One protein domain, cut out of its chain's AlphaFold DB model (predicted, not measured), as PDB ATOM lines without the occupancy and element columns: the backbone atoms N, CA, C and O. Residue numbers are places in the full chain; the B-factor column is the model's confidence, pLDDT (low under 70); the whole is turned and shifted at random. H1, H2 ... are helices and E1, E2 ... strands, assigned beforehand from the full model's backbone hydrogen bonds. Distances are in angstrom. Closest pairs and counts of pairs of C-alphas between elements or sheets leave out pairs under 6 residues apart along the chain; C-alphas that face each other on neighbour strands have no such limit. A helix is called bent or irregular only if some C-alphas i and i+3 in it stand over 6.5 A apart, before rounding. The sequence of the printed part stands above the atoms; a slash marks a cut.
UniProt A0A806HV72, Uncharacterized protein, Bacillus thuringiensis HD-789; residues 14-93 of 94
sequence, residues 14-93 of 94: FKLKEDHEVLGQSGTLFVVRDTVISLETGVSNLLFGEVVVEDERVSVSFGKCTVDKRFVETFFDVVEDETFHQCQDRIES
ATOM      1  N   PHE A  14     146.439 158.054 174.393       90.94
ATOM      2  CA  PHE A  14     146.404 159.309 173.656       90.94
ATOM      3  C   PHE A  14     147.370 160.292 174.302       90.94
ATOM      4  O   PHE A  14     147.288 160.543 175.502       90.94
ATOM      5  N   LYS A  15     148.280 160.861 173.519       93.00
ATOM      6  CA  LYS A  15     149.272 161.827 173.994       93.00
ATOM      7  C   LYS A  15     148.922 163.216 173.497       93.00
ATOM      8  O   LYS A  15     148.722 163.403 172.300       93.00
ATOM      9  N   LEU A  16     148.857 164.187 174.404       94.75
ATOM     10  CA  LEU A  16     148.581 165.575 174.042       94.75
ATOM     11  C   LEU A  16     149.736 166.149 173.210       94.75
ATOM     12  O   LEU A  16     150.897 166.053 173.614       94.75
ATOM     13  N   LYS A  17     149.414 166.737 172.055       94.75
ATOM     14  CA  LYS A  17     150.407 167.255 171.099       94.75
ATOM     15  C   LYS A  17     151.116 168.506 171.604       94.75
ATOM     16  O   LYS A  17     152.339 168.603 171.549       94.75
ATOM     17  N   GLU A  18     150.348 169.449 172.126       95.31
ATOM     18  CA  GLU A  18     150.804 170.791 172.491       95.31
ATOM     19  C   GLU A  18     150.222 171.201 173.845       95.31
ATOM     20  O   GLU A  18     149.213 170.649 174.283       95.31
ATOM     21  N   ASP A  19     150.851 172.175 174.506       95.38
ATOM     22  CA  ASP A  19     150.305 172.752 175.734       95.38
ATOM     23  C   ASP A  19     148.904 173.312 175.471       95.38
ATOM     24  O   ASP A  19     148.664 174.030 174.497       95.38
ATOM     25  N   HIS A  20     147.968 173.006 176.361       92.75
ATOM     26  CA  HIS A  20     146.583 173.420 176.232       92.75
ATOM     27  C   HIS A  20     146.049 173.877 177.582       92.75
ATOM     28  O   HIS A  20     146.143 173.160 178.576       92.75
ATOM     29  N   GLU A  21     145.398 175.039 177.604       89.88
ATOM     30  CA  GLU A  21     144.920 175.690 178.831       89.88
ATOM     31  C   GLU A  21     144.064 174.766 179.716       89.88
ATOM     32  O   GLU A  21     144.144 174.812 180.940       89.88
ATOM     33  N   VAL A  22     143.281 173.881 179.090       87.06
ATOM     34  CA  VAL A  22     142.407 172.921 179.788       87.06
ATOM     35  C   VAL A  22     143.024 171.526 179.932       87.06
ATOM     36  O   VAL A  22     142.783 170.848 180.930       87.06
ATOM     37  N   LEU A  23     143.784 171.063 178.932       88.12
ATOM     38  CA  LEU A  23     144.234 169.664 178.873       88.12
ATOM     39  C   LEU A  23     145.591 169.479 179.562       88.12
ATOM     40  O   LEU A  23     145.947 168.356 179.894       88.12
ATOM     41  N   GLY A  24     146.303 170.566 179.853       90.25
ATOM     42  CA  GLY A  24     147.587 170.534 180.535       90.25
ATOM     43  C   GLY A  24     148.750 170.649 179.561       90.25
ATOM     44  O   GLY A  24     148.673 171.364 178.564       90.25
ATOM     45  N   GLN A  25     149.856 169.995 179.894       93.94
ATOM     46  CA  GLN A  25     151.110 170.140 179.165       93.94
ATOM     47  C   GLN A  25     151.219 169.139 178.016       93.94
ATOM     48  O   GLN A  25     150.697 168.022 178.080       93.94
ATOM     49  N   SER A  26     151.939 169.531 176.968       94.69
ATOM     50  CA  SER A  26     152.332 168.638 175.885       94.69
ATOM     51  C   SER A  26     152.971 167.374 176.460       94.69
ATOM     52  O   SER A  26     153.802 167.410 177.370       94.69
ATOM     53  N   GLY A  27     152.562 166.233 175.922       91.38
ATOM     54  CA  GLY A  27     153.024 164.929 176.360       91.38
ATOM     55  C   GLY A  27     152.230 164.290 177.493       91.38
ATOM     56  O   GLY A  27     152.454 163.104 177.738       91.38
ATOM     57  N   THR A  28     151.281 164.995 178.120       91.88
ATOM     58  CA  THR A  28     150.334 164.367 179.051       91.88
ATOM     59  C   THR A  28     149.569 163.244 178.349       91.88
ATOM     60  O   THR A  28     149.144 163.374 177.195       91.88
ATOM     61  N   LEU A  29     149.420 162.124 179.056       91.12
ATOM     62  CA  LEU A  29     148.804 160.908 178.548       91.12
ATOM     63  C   LEU A  29     147.357 160.795 179.014       91.12
ATOM     64  O   LEU A  29     147.013 161.118 180.150       91.12
ATOM     65  N   PHE A  30     146.513 160.288 178.129       91.75
ATOM     66  CA  PHE A  30     145.089 160.114 178.343       91.75
ATOM     67  C   PHE A  30     144.624 158.766 177.816       91.75
ATOM     68  O   PHE A  30     145.207 158.194 176.897       91.75
ATOM     69  N   VAL A  31     143.513 158.290 178.362       89.50
ATOM     70  CA  VAL A  31     142.765 157.146 177.839       89.50
ATOM     71  C   VAL A  31     141.306 157.531 177.707       89.50
ATOM     72  O   VAL A  31     140.784 158.314 178.506       89.50
ATOM     73  N   VAL A  32     140.622 156.961 176.721       89.06
ATOM     74  CA  VAL A  32     139.164 157.066 176.676       89.06
ATOM     75  C   VAL A  32     138.581 156.162 177.750       89.06
ATOM     76  O   VAL A  32     138.913 154.987 177.830       89.06
ATOM     77  N   ARG A  33     137.732 156.728 178.600       87.06
ATOM     78  CA  ARG A  33     137.017 156.042 179.681       87.06
ATOM     79  C   ARG A  33     135.629 155.607 179.240       87.06
ATOM     80  O   ARG A  33     135.175 154.542 179.631       87.06
ATOM     81  N   ASP A  34     134.957 156.459 178.476       87.00
ATOM     82  CA  ASP A  34     133.585 156.237 178.036       87.00
ATOM     83  C   ASP A  34     133.263 157.106 176.813       87.00
ATOM     84  O   ASP A  34     134.022 158.008 176.448       87.00
ATOM     85  N   THR A  35     132.115 156.853 176.196       86.69
ATOM     86  CA  THR A  35     131.518 157.700 175.167       86.69
ATOM     87  C   THR A  35     130.233 158.315 175.710       86.69
ATOM     88  O   THR A  35     129.277 157.617 176.033       86.69
ATOM     89  N   VAL A  36     130.192 159.642 175.788       87.38
ATOM     90  CA  VAL A  36     129.058 160.399 176.324       87.38
ATOM     91  C   VAL A  36     128.336 161.102 175.185       87.38
ATOM     92  O   VAL A  36     128.941 161.833 174.402       87.38
ATOM     93  N   ILE A  37     127.020 160.921 175.109       85.06
ATOM     94  CA  ILE A  37     126.179 161.568 174.100       85.06
ATOM     95  C   ILE A  37     125.494 162.780 174.729       85.06
ATOM     96  O   ILE A  37     124.801 162.662 175.740       85.06
ATOM     97  N   SER A  38     125.664 163.950 174.114       81.19
ATOM     98  CA  SER A  38     124.894 165.140 174.477       81.19
ATOM     99  C   SER A  38     123.434 164.948 174.070       81.19
ATOM    100  O   SER A  38     123.135 164.822 172.884       81.19
ATOM    101  N   LEU A  39     122.513 164.955 175.037       82.19
ATOM    102  CA  LEU A  39     121.076 164.829 174.757       82.19
ATOM    103  C   LEU A  39     120.503 166.061 174.041       82.19
ATOM    104  O   LEU A  39     119.515 165.944 173.326       82.19
ATOM    105  N   GLU A  40     121.124 167.230 174.212       84.00
ATOM    106  CA  GLU A  40     120.670 168.480 173.594       84.00
ATOM    107  C   GLU A  40     121.088 168.584 172.125       84.00
ATOM    108  O   GLU A  40     120.327 169.072 171.292       84.00
ATOM    109  N   THR A  41     122.300 168.130 171.796       83.00
ATOM    110  CA  THR A  41     122.888 168.311 170.458       83.00
ATOM    111  C   THR A  41     123.003 167.015 169.658       83.00
ATOM    112  O   THR A  41     123.289 167.066 168.465       83.00
ATOM    113  N   GLY A  42     122.819 165.854 170.292       82.75
ATOM    114  CA  GLY A  42     123.028 164.534 169.691       82.75
ATOM    115  C   GLY A  42     124.495 164.201 169.397       82.75
ATOM    116  O   GLY A  42     124.783 163.162 168.806       82.75
ATOM    117  N   VAL A  43     125.434 165.072 169.780       83.62
ATOM    118  CA  VAL A  43     126.862 164.887 169.502       83.62
ATOM    119  C   VAL A  43     127.462 163.882 170.481       83.62
ATOM    120  O   VAL A  43     127.285 163.996 171.695       83.62
ATOM    121  N   SER A  44     128.199 162.917 169.932       83.88
ATOM    122  CA  SER A  44     128.969 161.935 170.688       83.88
ATOM    123  C   SER A  44     130.360 162.481 171.018       83.88
ATOM    124  O   SER A  44     131.112 162.879 170.125       83.88
ATOM    125  N   ASN A  45     130.696 162.499 172.304       88.81
ATOM    126  CA  ASN A  45     131.984 162.932 172.827       88.81
ATOM    127  C   ASN A  45     132.679 161.768 173.528       88.81
ATOM    128  O   ASN A  45     132.035 160.928 174.153       88.81
ATOM    129  N   LEU A  46     134.002 161.747 173.477       90.50
ATOM    130  CA  LEU A  46     134.809 160.796 174.228       90.50
ATOM    131  C   LEU A  46     135.166 161.413 175.578       90.50
ATOM    132  O   LEU A  46     135.685 162.529 175.633       90.50
ATOM    133  N   LEU A  47     134.879 160.697 176.662       90.75
ATOM    134  CA  LEU A  47     135.313 161.056 178.007       90.75
ATOM    135  C   LEU A  47     136.745 160.568 178.200       90.75
ATOM    136  O   LEU A  47     136.993 159.363 178.202       90.75
ATOM    137  N   PHE A  48     137.677 161.493 178.391       91.38
ATOM    138  CA  PHE A  48     139.079 161.182 178.629       91.38
ATOM    139  C   PHE A  48     139.408 161.207 180.118       91.38
ATOM    140  O   PHE A  48     139.054 162.151 180.828       91.38
ATOM    141  N   GLY A  49     140.131 160.190 180.578       91.06
ATOM    142  CA  GLY A  49     140.828 160.185 181.860       91.06
ATOM    143  C   GLY A  49     142.315 160.434 181.637       91.06
ATOM    144  O   GLY A  49     142.931 159.777 180.803       91.06
ATOM    145  N   GLU A  50     142.886 161.385 182.372       91.31
ATOM    146  CA  GLU A  50     144.337 161.583 182.450       91.31
ATOM    147  C   GLU A  50     144.999 160.373 183.115       91.31
ATOM    148  O   GLU A  50     144.502 159.885 184.138       91.31
ATOM    149  N   VAL A  51     146.098 159.913 182.524       88.25
ATOM    150  CA  VAL A  51     146.963 158.853 183.041       88.25
ATOM    151  C   VAL A  51     148.078 159.504 183.845       88.25
ATOM    152  O   VAL A  51     148.867 160.282 183.313       88.25
ATOM    153  N   VAL A  52     148.154 159.157 185.124       85.38
ATOM    154  CA  VAL A  52     149.174 159.650 186.049       85.38
ATOM    155  C   VAL A  52     150.029 158.473 186.495       85.38
ATOM    156  O   VAL A  52     149.503 157.462 186.967       85.38
ATOM    157  N   VAL A  53     151.345 158.608 186.329       77.94
ATOM    158  CA  VAL A  53     152.330 157.606 186.746       77.94
ATOM    159  C   VAL A  53     153.108 158.151 187.937       77.94
ATOM    160  O   VAL A  53     153.897 159.082 187.791       77.94
ATOM    161  N   GLU A  54     152.889 157.560 189.105       80.44
ATOM    162  CA  GLU A  54     153.562 157.913 190.360       80.44
ATOM    163  C   GLU A  54     154.068 156.633 191.028       80.44
ATOM    164  O   GLU A  54     153.326 155.658 191.126       80.44
ATOM    165  N   ASP A  55     155.328 156.618 191.474       78.56
ATOM    166  CA  ASP A  55     155.937 155.488 192.198       78.56
ATOM    167  C   ASP A  55     155.696 154.113 191.534       78.56
ATOM    168  O   ASP A  55     155.260 153.157 192.179       78.56
ATOM    169  N   GLU A  56     155.937 154.026 190.218       73.06
ATOM    170  CA  GLU A  56     155.726 152.824 189.382       73.06
ATOM    171  C   GLU A  56     154.265 152.335 189.309       73.06
ATOM    172  O   GLU A  56     153.976 151.253 188.791       73.06
ATOM    173  N   ARG A  57     153.315 153.131 189.804       72.19
ATOM    174  CA  ARG A  57     151.882 152.859 189.718       72.19
ATOM    175  C   ARG A  57     151.248 153.761 188.680       72.19
ATOM    176  O   ARG A  57     151.424 154.975 188.683       72.19
ATOM    177  N   VAL A  58     150.454 153.140 187.819       77.44
ATOM    178  CA  VAL A  58     149.616 153.844 186.856       77.44
ATOM    179  C   VAL A  58     148.237 154.021 187.471       77.44
ATOM    180  O   VAL A  58     147.608 153.050 187.897       77.44
ATOM    181  N   SER A  59     147.761 155.258 187.512       81.62
ATOM    182  CA  SER A  59     146.389 155.589 187.879       81.62
ATOM    183  C   SER A  59     145.728 156.380 186.756       81.62
ATOM    184  O   SER A  59     146.388 157.088 185.998       81.62
ATOM    185  N   VAL A  60     144.412 156.233 186.629       83.31
ATOM    186  CA  VAL A  60     143.621 156.969 185.642       83.31
ATOM    187  C   VAL A  60     142.563 157.768 186.382       83.31
ATOM    188  O   VAL A  60     141.778 157.205 187.149       83.31
ATOM    189  N   SER A  61     142.536 159.076 186.151       83.25
ATOM    190  CA  SER A  61     141.515 159.955 186.726       83.25
ATOM    191  C   SER A  61     140.102 159.564 186.264       83.25
ATOM    192  O   SER A  61     139.902 159.033 185.170       83.25
ATOM    193  N   PHE A  62     139.094 159.847 187.098       70.75
ATOM    194  CA  PHE A  62     137.702 159.449 186.838       70.75
ATOM    195  C   PHE A  62     137.081 160.149 185.610       70.75
ATOM    196  O   PHE A  62     136.091 159.680 185.056       70.75
ATOM    197  N   GLY A  63     137.688 161.248 185.157       70.06
ATOM    198  CA  GLY A  63     137.302 162.001 183.971       70.06
ATOM    199  C   GLY A  63     137.891 163.405 184.033       70.06
ATOM    200  O   GLY A  63     137.588 164.165 184.950       70.06
ATOM    201  N   LYS A  64     138.755 163.741 183.075       80.00
ATOM    202  CA  LYS A  64     139.390 165.058 182.956       80.00
ATOM    203  C   LYS A  64     138.581 165.981 182.054       80.00
ATOM    204  O   LYS A  64     138.370 167.143 182.389       80.00
ATOM    205  N   CYS A  65     138.164 165.478 180.896       85.88
ATOM    206  CA  CYS A  65     137.488 166.275 179.879       85.88
ATOM    207  C   CYS A  65     136.678 165.397 178.921       85.88
ATOM    208  O   CYS A  65     136.895 164.189 178.826       85.88
ATOM    209  N   THR A  66     135.768 166.027 178.184       88.88
ATOM    210  CA  THR A  66     135.086 165.419 177.041       88.88
ATOM    211  C   THR A  66     135.544 166.094 175.761       88.88
ATOM    212  O   THR A  66     135.528 167.324 175.686       88.88
ATOM    213  N   VAL A  67     135.904 165.310 174.750       88.56
ATOM    214  CA  VAL A  67     136.333 165.826 173.446       88.56
ATOM    215  C   VAL A  67     135.466 165.204 172.362       88.56
ATOM    216  O   VAL A  67     135.284 163.987 172.320       88.56
ATOM    217  N   ASP A  68     134.919 166.037 171.483       87.50
ATOM    218  CA  ASP A  68     134.190 165.567 170.305       87.50
ATOM    219  C   ASP A  68     135.135 164.732 169.435       87.50
ATOM    220  O   ASP A  68     136.255 165.153 169.123       87.50
ATOM    221  N   LYS A  69     134.674 163.536 169.043       83.12
ATOM    222  CA  LYS A  69     135.471 162.539 168.311       83.12
ATOM    223  C   LYS A  69     136.173 163.135 167.084       83.12
ATOM    224  O   LYS A  69     137.282 162.721 166.754       83.12
ATOM    225  N   ARG A  70     135.566 164.136 166.435       84.38
ATOM    226  CA  ARG A  70     136.108 164.799 165.236       84.38
ATOM    227  C   ARG A  70     137.394 165.580 165.490       84.38
ATOM    228  O   ARG A  70     138.163 165.784 164.558       84.38
ATOM    229  N   PHE A  71     137.620 166.014 166.725       88.00
ATOM    230  CA  PHE A  71     138.777 166.825 167.096       88.00
ATOM    231  C   PHE A  71     139.848 166.036 167.850       88.00
ATOM    232  O   PHE A  71     140.889 166.592 168.186       88.00
ATOM    233  N   VAL A  72     139.643 164.739 168.090       88.50
ATOM    234  CA  VAL A  72     140.617 163.908 168.816       88.50
ATOM    235  C   VAL A  72     141.981 163.947 168.131       88.50
ATOM    236  O   VAL A  72     142.971 164.274 168.773       88.50
ATOM    237  N   GLU A  73     142.032 163.735 166.817       88.38
ATOM    238  CA  GLU A  73     143.285 163.800 166.047       88.38
ATOM    239  C   GLU A  73     143.871 165.217 165.964       88.38
ATOM    240  O   GLU A  73     145.048 165.380 165.647       88.38
ATOM    241  N   THR A  74     143.078 166.256 166.246       91.50
ATOM    242  CA  THR A  74     143.584 167.636 166.308       91.50
ATOM    243  C   THR A  74     144.431 167.841 167.560       91.50
ATOM    244  O   THR A  74     145.489 168.453 167.482       91.50
ATOM    245  N   PHE A  75     143.994 167.297 168.698       91.44
ATOM    246  CA  PHE A  75     144.641 167.533 169.991       91.44
ATOM    247  C   PHE A  75     145.628 166.436 170.395       91.44
ATOM    248  O   PHE A  75     146.597 166.715 171.102       91.44
ATOM    249  N   PHE A  76     145.406 165.200 169.949       93.44
ATOM    250  CA  PHE A  76     146.133 164.035 170.439       93.44
ATOM    251  C   PHE A  76     146.794 163.238 169.318       93.44
ATOM    252  O   PHE A  76     146.273 163.139 168.204       93.44
ATOM    253  N   ASP A  77     147.933 162.639 169.647       91.69
ATOM    254  CA  ASP A  77     148.505 161.508 168.922       91.69
ATOM    255  C   ASP A  77     148.065 160.199 169.581       91.69
ATOM    256  O   ASP A  77     147.986 160.107 170.808       91.69
ATOM    257  N   VAL A  78     147.795 159.175 168.771       88.19
ATOM    258  CA  VAL A  78     147.584 157.812 169.274       88.19
ATOM    259  C   VAL A  78     148.951 157.181 169.505       88.19
ATOM    260  O   VAL A  78     149.785 157.158 168.602       88.19
ATOM    261  N   VAL A  79     149.178 156.683 170.716       83.00
ATOM    262  CA  VAL A  79     150.418 156.006 171.094       83.00
ATOM    263  C   VAL A  79     150.150 154.511 171.180       83.00
ATOM    264  O   VAL A  79     149.278 154.069 171.928       83.00
ATOM    265  N   GLU A  80     150.911 153.736 170.415       71.06
ATOM    266  CA  GLU A  80     151.012 152.293 170.608       71.06
ATOM    267  C   GLU A  80     152.073 152.038 171.679       71.06
ATOM    268  O   GLU A  80     153.251 152.329 171.474       71.06
ATOM    269  N   ASP A  81     151.648 151.551 172.844       67.19
ATOM    270  CA  ASP A  81     152.545 151.233 173.953       67.19
ATOM    271  C   ASP A  81     152.203 149.847 174.508       67.19
ATOM    272  O   ASP A  81     151.194 149.656 175.190       67.19
ATOM    273  N   GLU A  82     153.068 148.872 174.216       63.19
ATOM    274  CA  GLU A  82     152.917 147.485 174.666       63.19
ATOM    275  C   GLU A  82     152.874 147.368 176.203       63.19
ATOM    276  O   GLU A  82     152.231 146.462 176.739       63.19
ATOM    277  N   THR A  83     153.508 148.292 176.932       62.91
ATOM    278  CA  THR A  83     153.510 148.328 178.406       62.91
ATOM    279  C   THR A  83     152.152 148.763 178.942       62.91
ATOM    280  O   THR A  83     151.671 148.224 179.942       62.91
ATOM    281  N   PHE A  84     151.502 149.716 178.269       65.31
ATOM    282  CA  PHE A  84     150.141 150.121 178.606       65.31
ATOM    283  C   PHE A  84     149.146 148.977 178.368       65.31
ATOM    284  O   PHE A  84     148.341 148.692 179.257       65.31
ATOM    285  N   HIS A  85     149.253 148.260 177.244       64.19
ATOM    286  CA  HIS A  85     148.417 147.080 176.981       64.19
ATOM    287  C   HIS A  85     148.586 145.997 178.052       64.19
ATOM    288  O   HIS A  85     147.596 145.457 178.532       64.19
ATOM    289  N   GLN A  86     149.813 145.744 178.518       59.09
ATOM    290  CA  GLN A  86     150.064 144.808 179.626       59.09
ATOM    291  C   GLN A  86     149.492 145.289 180.973       59.09
ATOM    292  O   GLN A  86     149.150 144.479 181.838       59.09
ATOM    293  N   CYS A  87     149.386 146.605 181.186       59.03
ATOM    294  CA  CYS A  87     148.764 147.171 182.385       59.03
ATOM    295  C   CYS A  87     147.228 147.149 182.326       59.03
ATOM    296  O   CYS A  87     146.591 147.120 183.382       59.03
ATOM    297  N   GLN A  88     146.639 147.139 181.128       58.47
ATOM    298  CA  GLN A  88     145.191 147.157 180.914       58.47
ATOM    299  C   GLN A  88     144.497 145.936 181.551       58.47
ATOM    300  O   GLN A  88     143.508 146.106 182.267       58.47
ATOM    301  N   ASP A  89     145.103 144.747 181.449       53.31
ATOM    302  CA  ASP A  89     144.615 143.503 182.074       53.31
ATOM    303  C   ASP A  89     144.444 143.616 183.603       53.31
ATOM    304  O   ASP A  89     143.609 142.947 184.219       53.31
ATOM    305  N   ARG A  90     145.229 144.487 184.250       50.53
ATOM    306  CA  ARG A  90     145.187 144.695 185.706       50.53
ATOM    307  C   ARG A  90     144.129 145.712 186.131       50.53
ATOM    308  O   ARG A  90     143.694 145.667 187.283       50.53
ATOM    309  N   ILE A  91     143.738 146.621 185.237       53.03
ATOM    310  CA  ILE A  91     142.699 147.631 185.487       53.03
ATOM    311  C   ILE A  91     141.308 146.999 185.358       53.03
ATOM    312  O   ILE A  91     140.447 147.295 186.176       53.03
ATOM    313  N   GLU A  92     141.106 146.093 184.398       50.78
ATOM    314  CA  GLU A  92     139.823 145.395 184.183       50.78
ATOM    315  C   GLU A  92     139.541 144.271 185.204       50.78
ATOM    316  O   GLU A  92     138.422 143.771 185.287       50.78
ATOM    317  N   SER A  93     140.541 143.882 186.005       47.59
ATOM    318  CA  SER A  93     140.445 142.805 187.007       47.59
ATOM    319  C   SER A  93     140.055 143.269 188.428       47.59
ATOM    320  O   SER A  93     140.042 142.439 189.341       47.59
TER     321      SER A  93
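What this domain is: This is residues 14 to 93 of the 94 residues of an uncharacterized protein of Bacillus thuringiensis HD-789 (UniProt A0A806HV72). A strongly twisted sheet is built on the long hairpin of E2 and E3, with E1 and then E6 added beside E2, and E4 and E5 placed one after the other along the far side of E3. The short helix H1 links E5 to E6 over the sheet, while H2, at the end of the printed part, only grazes the sheet. The printed part has 80 residues, with two named helices and six named strands, which follow each other along the chain as E1 E2 E3 E4 E5 H1 E6 H2. The sheet is branched, its neighbour pairs are antiparallel, and the class is mixed, helices and strands. The whole is compact, with a radius of gyration of the C-alphas of 13.3 A and spans of 41 by 30 by 20 A.

Where its parts are: The longest strand is E3, residues 44 to 54, 31.7 A from C-alpha 44 at (128.969, 161.935, 170.688) to C-alpha 54. E2, residues 29 to 37, is 23.1 A long and bends by 58 degrees at residue 34. E1 is residues 14 to 16, beginning with C-alpha 14 at (146.404, 159.309, 173.656) and 6.6 A long. E4 is residues 57 to 60, 10.1 A; E5 is residues 65 to 68, 10.2 A; E6 is residues 76 to 79, 9.1 A. H1, residues 69 to 75, is 10.6 A long and irregular: C-alphas 70 and 73 are 7.3 A apart. H2, residues 82 to 91, is 14.9 A long and ends with C-alpha 91 at (142.699, 147.631, 185.487).

How they stand to each other: E2 lies on one side of E3, in a hairpin with N 33 and O 47 at 2.8 A; E4 and E5 lie on the other side. The pairing is staggered: E5 pairs over residues 45 to 48 of E3, with N 46 and O 67 at 2.8 A, and E4 over 51 to 54, with N 52 and O 59 at 2.9 A. E3 and E4 form a hairpin. E1 and E2 form another, with N 14 and O 30 at 2.8 A, and on the other side of E1 is E6, with N 15 and O 77 at 2.8 A. E5 and E6 are apart. H1 is on the sheet; the closest C-alphas of E3 and H1 are those of Asn 45 and Lys 69, 5.7 A. H2 grazes the sheet with residues 84 to 91 and is near E4. Of the O i to N i+4 pairs, 1 of 3 in H1 and 4 of 6 in H2 are within hydrogen-bond range; of H1's O i to N i+3 pairs, 3 of 4 are.

The domain as a whole: The two C-alphas farthest apart, those of Glu 40 and Asp 55, are 41.9 A apart. The printed part has no cut. The link from E1 to E2 is long, with 12 residues. The mean pLDDT of the printed part is 81.9; residues 81 to 93 are under 70.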